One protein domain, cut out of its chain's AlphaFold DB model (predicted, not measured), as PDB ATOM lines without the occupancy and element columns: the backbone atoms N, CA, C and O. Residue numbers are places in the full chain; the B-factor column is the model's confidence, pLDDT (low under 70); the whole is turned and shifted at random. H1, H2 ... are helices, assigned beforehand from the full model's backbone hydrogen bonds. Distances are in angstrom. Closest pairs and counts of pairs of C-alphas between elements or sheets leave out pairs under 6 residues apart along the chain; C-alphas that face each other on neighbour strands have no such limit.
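Overview. This is residues 145 to 215 of the 311 residues of an uncharacterized protein of Lichenibacterium minor (UniProt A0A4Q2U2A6). A long helix, H3, runs out of a small head, and residues 205 to 215, of which 205 to 213 belong to H3, stick out free; in the head H2 packs steeply on the helix's early part, beside a loop-rich stretch with short H1. The 71 printed residues have three named helices, H1, H2, H3 in order, and no named strand: all helix. The whole is only just compact, close to loose, with a radius of gyration of the C-alphas of 13.2 A and spans of 41 by 31 by 17 A.

Arrangement. H1, residues 153 to 156, is only just apart from H2, residues 174 to 185, at 8.3 A. In the long link between them, residues 162 to 163 pair antiparallel with 169 to 170. H2 touches H3, residues 191 to 213, with residues 193 to 200 of H3 alone; the closest C-alphas, of Ile 177 and Leu 197, are 6.7 A apart. They run opposite ways at a steep tilt of 47 degrees. H1 and H3 are close but not clearly touching; their closest C-alphas, of Leu 156 and Arg 193, are 7.1 A apart. In H2 and H3 every O i to N i+4 pair is within hydrogen-bond range; H1 is too short for one.

Along the chain. H1 begins at C-alpha 153 (190.152, 181.406, 217.983) and spans 5.6 A, H2 16.7 A. H3 spans 32.7 A, ending at C-alpha 213 (219.395, 177.525, 197.235).

Size, cuts and confidence. The C-alphas farthest apart, of Gly 154 and Gly 215, are 41.6 A apart. The printed part has no cut. The link H2 to H3 is tight. Confidence is under 70 at residues 153 to 154, 157 to 162 and 187 to 189.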
ATOM      1  N   VAL A 145     204.806 182.375 215.930       91.25
ATOM      2  CA  VAL A 145     203.774 183.396 215.690       91.25
ATOM      3  C   VAL A 145     202.595 182.854 214.873       91.25
ATOM      4  O   VAL A 145     201.475 183.314 215.091       91.25
ATOM      5  N   LEU A 146     202.818 181.871 213.989       90.25
ATOM      6  CA  LEU A 146     201.772 181.247 213.170       90.25
ATOM      7  C   LEU A 146     200.900 180.260 213.942       90.25
ATOM      8  O   LEU A 146     199.853 179.861 213.437       90.25
ATOM      9  N   PHE A 147     201.300 179.840 215.137       89.50
ATOM     10  CA  PHE A 147     200.518 178.896 215.921       89.50
ATOM     11  C   PHE A 147     199.456 179.618 216.748       89.50
ATOM     12  O   PHE A 147     199.666 180.718 217.262       89.50
ATOM     13  N   ASN A 148     198.301 178.970 216.867       86.06
ATOM     14  CA  ASN A 148     197.167 179.467 217.633       86.06
ATOM     15  C   ASN A 148     197.512 179.480 219.130       86.06
ATOM     16  O   ASN A 148     197.948 178.461 219.677       86.06
ATOM     17  N   LYS A 149     197.305 180.623 219.792       85.44
ATOM     18  CA  LYS A 149     197.427 180.746 221.251       85.44
ATOM     19  C   LYS A 149     196.068 180.554 221.937       85.44
ATOM     20  O   LYS A 149     195.030 180.916 221.380       85.44
ATOM     21  N   PRO A 150     196.040 180.052 223.186       82.44
ATOM     22  CA  PRO A 150     194.798 179.908 223.942       82.44
ATOM     23  C   PRO A 150     193.941 181.187 223.920       82.44
ATOM     24  O   PRO A 150     194.404 182.269 224.276       82.44
ATOM     25  N   GLY A 151     192.683 181.059 223.483       76.94
ATOM     26  CA  GLY A 151     191.727 182.170 223.399       76.94
ATOM     27  C   GLY A 151     191.790 183.030 222.126       76.94
ATOM     28  O   GLY A 151     190.991 183.958 222.004       76.94
ATOM     29  N   GLU A 152     192.677 182.743 221.163       78.62
ATOM     30  CA  GLU A 152     192.761 183.498 219.896       78.62
ATOM     31  C   GLU A 152     191.661 183.131 218.895       78.62
ATOM     32  O   GLU A 152     191.190 184.003 218.164       78.62
ATOM     33  N   ALA A 153     191.191 181.880 218.901       69.50
ATOM     34  CA  ALA A 153     190.152 181.406 217.983       69.50
ATOM     35  C   ALA A 153     188.857 182.246 218.045       69.50
ATOM     36  O   ALA A 153     188.250 182.529 217.019       69.50
ATOM     37  N   GLY A 154     188.464 182.722 219.232       68.69
ATOM     38  CA  GLY A 154     187.293 183.594 219.389       68.69
ATOM     39  C   GLY A 154     187.523 185.051 218.965       68.69
ATOM     40  O   GLY A 154     186.560 185.782 218.761       68.69
ATOM     41  N   LYS A 155     188.783 185.485 218.831       74.38
ATOM     42  CA  LYS A 155     189.165 186.884 218.558       74.38
ATOM     43  C   LYS A 155     189.573 187.129 217.105       74.38
ATOM     44  O   LYS A 155     189.428 188.245 216.613       74.38
ATOM     45  N   LEU A 156     190.104 186.109 216.432       74.06
ATOM     46  CA  LEU A 156     190.584 186.195 215.047       74.06
ATOM     47  C   LEU A 156     189.566 185.678 214.016       74.06
ATOM     48  O   LEU A 156     189.786 185.835 212.814       74.06
ATOM     49  N   GLY A 157     188.434 185.141 214.478       65.94
ATOM     50  CA  GLY A 157     187.354 184.606 213.650       65.94
ATOM     51  C   GLY A 157     187.378 183.075 213.554       65.94
ATOM     52  O   GLY A 157     188.337 182.439 213.988       65.94
ATOM     53  N   PRO A 158     186.336 182.465 212.965       60.38
ATOM     54  CA  PRO A 158     186.070 181.027 213.038       60.38
ATOM     55  C   PRO A 158     186.987 180.175 212.155       60.38
ATOM     56  O   PRO A 158     186.648 179.033 211.884       60.38
ATOM     57  N   TYR A 159     188.110 180.705 211.670       64.50
ATOM     58  CA  TYR A 159     189.011 179.961 210.798       64.50
ATOM     59  C   TYR A 159     189.797 178.981 211.661       64.50
ATOM     60  O   TYR A 159     190.692 179.416 212.398       64.50
ATOM     61  N   PRO A 160     189.452 177.680 211.633       57.69
ATOM     62  CA  PRO A 160     190.211 176.720 212.396       57.69
ATOM     63  C   PRO A 160     191.618 176.746 211.813       57.69
ATOM     64  O   PRO A 160     191.810 176.707 210.594       57.69
ATOM     65  N   GLY A 161     192.616 176.861 212.685       61.59
ATOM     66  CA  GLY A 161     193.958 176.512 212.260       61.59
ATOM     67  C   GLY A 161     193.944 175.095 211.684       61.59
ATOM     68  O   GLY A 161     193.064 174.291 211.995       61.59
ATOM     69  N   GLU A 162     194.905 174.766 210.839       69.81
ATOM     70  CA  GLU A 162     195.054 173.379 210.411       69.81
ATOM     71  C   GLU A 162     195.655 172.564 211.563       69.81
ATOM     72  O   GLU A 162     196.478 173.067 212.334       69.81
ATOM     73  N   HIS A 163     195.205 171.322 211.729       71.12
ATOM     74  CA  HIS A 163     195.715 170.453 212.780       71.12
ATOM     75  C   HIS A 163     197.059 169.860 212.350       71.12
ATOM     76  O   HIS A 163     197.121 168.991 211.480       71.12
ATOM     77  N   MET A 164     198.143 170.299 212.985       74.06
ATOM     78  CA  MET A 164     199.458 169.704 212.772       74.06
ATOM     79  C   MET A 164     199.523 168.314 213.421       74.06
ATOM     80  O   MET A 164     198.917 168.103 214.474       74.06
ATOM     81  N   PRO A 165     200.337 167.377 212.899       73.12
ATOM     82  CA  PRO A 165     200.567 166.073 213.535       73.12
ATOM     83  C   PRO A 165     201.029 166.155 215.001       73.12
ATOM     84  O   PRO A 165     200.900 165.196 215.753       73.12
ATOM     85  N   THR A 166     201.555 167.309 215.422       75.31
ATOM     86  CA  THR A 166     201.961 167.618 216.801       75.31
ATOM     87  C   THR A 166     200.796 167.933 217.748       75.31
ATOM     88  O   THR A 166     201.038 168.215 218.918       75.31
ATOM     89  N   GLY A 167     199.548 167.934 217.270       78.31
ATOM     90  CA  GLY A 167     198.366 168.303 218.057       78.31
ATOM     91  C   GLY A 167     198.120 169.813 218.154       78.31
ATOM     92  O   GLY A 167     197.195 170.252 218.834       78.31
ATOM     93  N   ARG A 168     198.962 170.628 217.508       81.25
ATOM     94  CA  ARG A 168     198.866 172.092 217.533       81.25
ATOM     95  C   ARG A 168     198.084 172.602 216.329       81.25
ATOM     96  O   ARG A 168     198.260 172.112 215.219       81.25
ATOM     97  N   TYR A 169     197.291 173.643 216.548       83.25
ATOM     98  CA  TYR A 169     196.622 174.374 215.476       83.25
ATOM     99  C   TYR A 169     197.479 175.557 215.026       83.25
ATOM    100  O   TYR A 169     198.059 176.257 215.859       83.25
ATOM    101  N   TRP A 170     197.532 175.807 213.722       87.25
ATOM    102  CA  TRP A 170     198.274 176.940 213.158       87.25
ATOM    103  C   TRP A 170     197.516 177.637 212.027       87.25
ATOM    104  O   TRP A 170     196.712 177.029 211.326       87.25
ATOM    105  N   TYR A 171     197.795 178.922 211.832       84.38
ATOM    106  CA  TYR A 171     197.201 179.780 210.807       84.38
ATOM    107  C   TYR A 171     197.916 179.684 209.446       84.38
ATOM    108  O   TYR A 171     197.685 180.520 208.581       84.38
ATOM    109  N   GLY A 172     198.777 178.679 209.239       78.06
ATOM    110  CA  GLY A 172     199.602 178.530 208.031       78.06
ATOM    111  C   GLY A 172     198.857 178.070 206.771       78.06
ATOM    112  O   GLY A 172     199.428 178.088 205.680       78.06
ATOM    113  N   ALA A 173     197.585 177.681 206.881       82.25
ATOM    114  CA  ALA A 173     196.779 177.321 205.721       82.25
ATOM    115  C   ALA A 173     196.506 178.554 204.841       82.25
ATOM    116  O   ALA A 173     196.030 179.587 205.318       82.25
ATOM    117  N   ARG A 174     196.743 178.434 203.528       83.62
ATOM    118  CA  ARG A 174     196.593 179.547 202.569       83.62
ATOM    119  C   ARG A 174     195.208 180.202 202.624       83.62
ATOM    120  O   ARG A 174     195.109 181.422 202.607       83.62
ATOM    121  N   GLN A 175     194.150 179.403 202.762       83.69
ATOM    122  CA  GLN A 175     192.773 179.902 202.855       83.69
ATOM    123  C   GLN A 175     192.551 180.802 204.085       83.69
ATOM    124  O   GLN A 175     191.847 181.810 203.991       83.69
ATOM    125  N   THR A 176     193.178 180.470 205.218       84.88
ATOM    126  CA  THR A 176     193.139 181.258 206.460       84.88
ATOM    127  C   THR A 176     193.878 182.585 206.284       84.88
ATOM    128  O   THR A 176     193.338 183.639 206.619       84.88
ATOM    129  N   ILE A 177     195.071 182.560 205.685       88.31
ATOM    130  CA  ILE A 177     195.852 183.770 205.382       88.31
ATOM    131  C   ILE A 177     195.107 184.692 204.409       88.31
ATOM    132  O   ILE A 177     195.020 185.897 204.644       88.31
ATOM    133  N   ASP A 178     194.499 184.146 203.355       87.69
ATOM    134  CA  ASP A 178     193.715 184.931 202.397       87.69
ATOM    135  C   ASP A 178     192.481 185.567 203.057       87.69
ATOM    136  O   ASP A 178     192.128 186.713 202.764       87.69
ATOM    137  N   ALA A 179     191.836 184.867 203.997       85.00
ATOM    138  CA  ALA A 179     190.756 185.439 204.794       85.00
ATOM    139  C   ALA A 179     191.246 186.581 205.699       85.00
ATOM    140  O   ALA A 179     190.603 187.630 205.754       85.00
ATOM    141  N   PHE A 180     192.397 186.417 206.356       86.44
ATOM    142  CA  PHE A 180     193.011 187.471 207.165       86.44
ATOM    143  C   PHE A 180     193.331 188.713 206.327       86.44
ATOM    144  O   PHE A 180     192.969 189.822 206.726       86.44
ATOM    145  N   ARG A 181     193.905 188.542 205.130       88.00
ATOM    146  CA  ARG A 181     194.163 189.648 204.195       88.00
ATOM    147  C   ARG A 181     192.876 190.379 203.801       88.00
ATOM    148  O   ARG A 181     192.834 191.604 203.865       88.00
ATOM    149  N   ARG A 182     191.795 189.654 203.475       86.56
ATOM    150  CA  ARG A 182     190.487 190.267 203.158       86.56
ATOM    151  C   ARG A 182     189.918 191.087 204.320       86.56
ATOM    152  O   ARG A 182     189.399 192.174 204.095       86.56
ATOM    153  N   MET A 183     190.029 190.597 205.554       80.56
ATOM    154  CA  MET A 183     189.544 191.338 206.727       80.56
ATOM    155  C   MET A 183     190.385 192.578 207.044       80.56
ATOM    156  O   MET A 183     189.831 193.577 207.498       80.56
ATOM    157  N   ALA A 184     191.701 192.524 206.820       78.44
ATOM    158  CA  ALA A 184     192.582 193.680 206.984       78.44
ATOM    159  C   ALA A 184     192.214 194.804 205.998       78.44
ATOM    160  O   ALA A 184     192.091 195.959 206.399       78.44
ATOM    161  N   LEU A 185     191.921 194.454 204.739       75.88
ATOM    162  CA  LEU A 185     191.439 195.398 203.718       75.88
ATOM    163  C   LEU A 185     190.078 196.025 204.064       75.88
ATOM    164  O   LEU A 185     189.802 197.148 203.655       75.88
ATOM    165  N   GLY A 186     189.244 195.328 204.841       75.06
ATOM    166  CA  GLY A 186     187.967 195.837 205.355       75.06
ATOM    167  C   GLY A 186     188.089 196.836 206.511       75.06
ATOM    168  O   GLY A 186     187.069 197.221 207.074       75.06
ATOM    169  N   GLY A 187     189.305 197.239 206.904       65.25
ATOM    170  CA  GLY A 187     189.513 198.247 207.948       65.25
ATOM    171  C   GLY A 187     189.268 197.739 209.369       65.25
ATOM    172  O   GLY A 187     188.934 198.528 210.248       65.25
ATOM    173  N   HIS A 188     189.434 196.436 209.615       62.16
ATOM    174  CA  HIS A 188     189.440 195.860 210.962       62.16
ATOM    175  C   HIS A 188     190.887 195.677 211.448       62.16
ATOM    176  O   HIS A 188     191.399 194.551 211.354       62.16
ATOM    177  N   PRO A 189     191.566 196.739 211.935       63.31
ATOM    178  CA  PRO A 189     192.936 196.637 212.415       63.31
ATOM    179  C   PRO A 189     192.985 195.657 213.580       63.31
ATOM    180  O   PRO A 189     192.248 195.772 214.560       63.31
ATOM    181  N   ASN A 190     193.850 194.661 213.454       79.94
ATOM    182  CA  ASN A 190     194.100 193.706 214.511       79.94
ATOM    183  C   ASN A 190     195.592 193.399 214.493       79.94
ATOM    184  O   ASN A 190     196.043 192.612 213.666       79.94
ATOM    185  N   VAL A 191     196.327 194.004 215.429       85.25
ATOM    186  CA  VAL A 191     197.788 193.868 215.565       85.25
ATOM    187  C   VAL A 191     198.216 192.404 215.488       85.25
ATOM    188  O   VAL A 191     199.169 192.063 214.796       85.25
ATOM    189  N   ARG A 192     197.451 191.506 216.120       87.56
ATOM    190  CA  ARG A 192     197.761 190.077 216.120       87.56
ATOM    191  C   ARG A 192     197.609 189.432 214.741       87.56
ATOM    192  O   ARG A 192     198.376 188.539 214.395       87.56
ATOM    193  N   ARG A 193     196.622 189.857 213.952       87.69
ATOM    194  CA  ARG A 193     196.440 189.390 212.572       87.69
ATOM    195  C   ARG A 193     197.589 189.862 211.685       87.69
ATOM    196  O   ARG A 193     198.109 189.064 210.913       87.69
ATOM    197  N   ASP A 194     197.993 191.120 211.827       89.00
ATOM    198  CA  ASP A 194     199.078 191.705 211.037       89.00
ATOM    199  C   ASP A 194     200.418 191.014 211.339       89.00
ATOM    200  O   ASP A 194     201.147 190.659 210.414       89.00
ATOM    201  N   GLU A 195     200.687 190.692 212.612       90.50
ATOM    202  CA  GLU A 195     201.827 189.853 213.018       90.50
ATOM    203  C   GLU A 195     201.823 188.478 212.328       90.50
ATOM    204  O   GLU A 195     202.866 188.009 211.871       90.50
ATOM    205  N   ILE A 196     200.662 187.814 212.258       90.12
ATOM    206  CA  ILE A 196     200.529 186.497 211.617       90.12
ATOM    207  C   ILE A 196     200.774 186.605 210.109       90.12
ATOM    208  O   ILE A 196     201.495 185.776 209.557       90.12
ATOM    209  N   LEU A 197     200.212 187.623 209.451       91.19
ATOM    210  CA  LEU A 197     200.419 187.865 208.021       91.19
ATOM    211  C   LEU A 197     201.895 188.132 207.710       91.19
ATOM    212  O   LEU A 197     202.458 187.482 206.832       91.19
ATOM    213  N   GLN A 198     202.547 189.006 208.480       94.06
ATOM    214  CA  GLN A 198     203.966 189.311 208.306       94.06
ATOM    215  C   GLN A 198     204.850 188.077 208.540       94.06
ATOM    216  O   GLN A 198     205.769 187.816 207.762       94.06
ATOM    217  N   ALA A 199     204.571 187.291 209.587       93.88
ATOM    218  CA  ALA A 199     205.304 186.058 209.866       93.88
ATOM    219  C   ALA A 199     205.105 185.006 208.767       93.88
ATOM    220  O   ALA A 199     206.046 184.290 208.429       93.88
ATOM    221  N   TYR A 200     203.900 184.923 208.197       94.12
ATOM    222  CA  TYR A 200     203.605 184.024 207.087       94.12
ATOM    223  C   TYR A 200     204.372 184.430 205.829       94.12
ATOM    224  O   TYR A 200     205.037 183.591 205.228       94.12
ATOM    225  N   ASP A 201     204.340 185.712 205.469       95.25
ATOM    226  CA  ASP A 201     205.036 186.231 204.291       95.25
ATOM    227  C   ASP A 201     206.553 186.030 204.407       95.25
ATOM    228  O   ASP A 201     207.189 185.545 203.468       95.25
ATOM    229  N   ALA A 202     207.128 186.303 205.583       95.75
ATOM    230  CA  ALA A 202     208.540 186.045 205.859       95.75
ATOM    231  C   ALA A 202     208.887 184.548 205.775       95.75
ATOM    232  O   ALA A 202     209.916 184.180 205.207       95.75
ATOM    233  N   TRP A 203     208.027 183.671 206.303       95.19
ATOM    234  CA  TRP A 203     208.223 182.221 206.248       95.19
ATOM    235  C   TRP A 203     208.138 181.673 204.814       95.19
ATOM    236  O   TRP A 203     208.982 180.870 204.413       95.19
ATOM    237  N   ILE A 204     207.187 182.153 204.007       95.12
ATOM    238  CA  ILE A 204     207.078 181.800 202.584       95.12
ATOM    239  C   ILE A 204     208.287 182.306 201.793       95.12
ATOM    240  O   ILE A 204     208.826 181.557 200.978       95.12
ATOM    241  N   ALA A 205     208.744 183.536 202.048       96.06
ATOM    242  CA  ALA A 205     209.939 184.086 201.413       96.06
ATOM    243  C   ALA A 205     211.192 183.267 201.761       96.06
ATOM    244  O   ALA A 205     211.957 182.909 200.866       96.06
ATOM    245  N   ALA A 206     211.359 182.882 203.031       94.88
ATOM    246  CA  ALA A 206     212.433 181.987 203.455       94.88
ATOM    247  C   ALA A 206     212.343 180.620 202.756       94.88
ATOM    248  O   ALA A 206     213.354 180.088 202.305       94.88
ATOM    249  N   GLY A 207     211.134 180.068 202.601       94.25
ATOM    250  CA  GLY A 207     210.920 178.810 201.885       94.25
ATOM    251  C   GLY A 207     211.216 178.916 200.390       94.25
ATOM    252  O   GLY A 207     211.731 177.975 199.795       94.25
ATOM    253  N   ALA A 208     210.916 180.052 199.758       94.56
ATOM    254  CA  ALA A 208     211.273 180.309 198.364       94.56
ATOM    255  C   ALA A 208     212.796 180.405 198.181       94.56
ATOM    256  O   ALA A 208     213.340 179.698 197.335       94.56
ATOM    257  N   ALA A 209     213.476 181.184 199.027       95.00
ATOM    258  CA  ALA A 209     214.933 181.301 199.009       95.00
ATOM    259  C   ALA A 209     215.623 179.949 199.259       95.00
ATOM    260  O   ALA A 209     216.616 179.620 198.614       95.00
ATOM    261  N   GLU A 210     215.073 179.125 200.155       95.25
ATOM    262  CA  GLU A 210     215.594 177.784 200.408       95.25
ATOM    263  C   GLU A 210     215.433 176.856 199.198       95.25
ATOM    264  O   GLU A 210     216.360 176.117 198.869       95.25
ATOM    265  N   ARG A 211     214.280 176.904 198.513       94.50
ATOM    266  CA  ARG A 211     214.041 176.126 197.284       94.50
ATOM    267  C   ARG A 211     214.995 176.512 196.163       94.50
ATOM    268  O   ARG A 211     215.452 175.640 195.428       94.50
ATOM    269  N   GLU A 212     215.293 177.800 196.034       94.56
ATOM    270  CA  GLU A 212     216.286 178.296 195.085       94.56
ATOM    271  C   GLU A 212     217.687 177.799 195.460       94.56
ATOM    272  O   GLU A 212     218.367 177.180 194.641       94.56
ATOM    273  N   ARG A 213     218.084 177.955 196.729       95.50
ATOM    274  CA  ARG A 213     219.395 177.525 197.235       95.50
ATOM    275  C   ARG A 213     219.641 176.023 197.087       95.50
ATOM    276  O   ARG A 213     220.760 175.619 196.781       95.50
ATOM    277  N   SER A 214     218.630 175.186 197.323       94.69
ATOM    278  CA  SER A 214     218.759 173.729 197.184       94.69
ATOM    279  C   SER A 214     218.741 173.251 195.724       94.69
ATOM    280  O   SER A 214     219.008 172.074 195.461       94.69
ATOM    281  N   GLY A 215     218.433 174.146 194.779       96.44
ATOM    282  CA  GLY A 215     218.212 173.830 193.369       96.44
ATOM    283  C   GLY A 215     216.869 173.148 193.094       96.44
ATOM    284  O   GLY A 215     216.667 172.642 191.993       96.44
TER     285      GLY A 215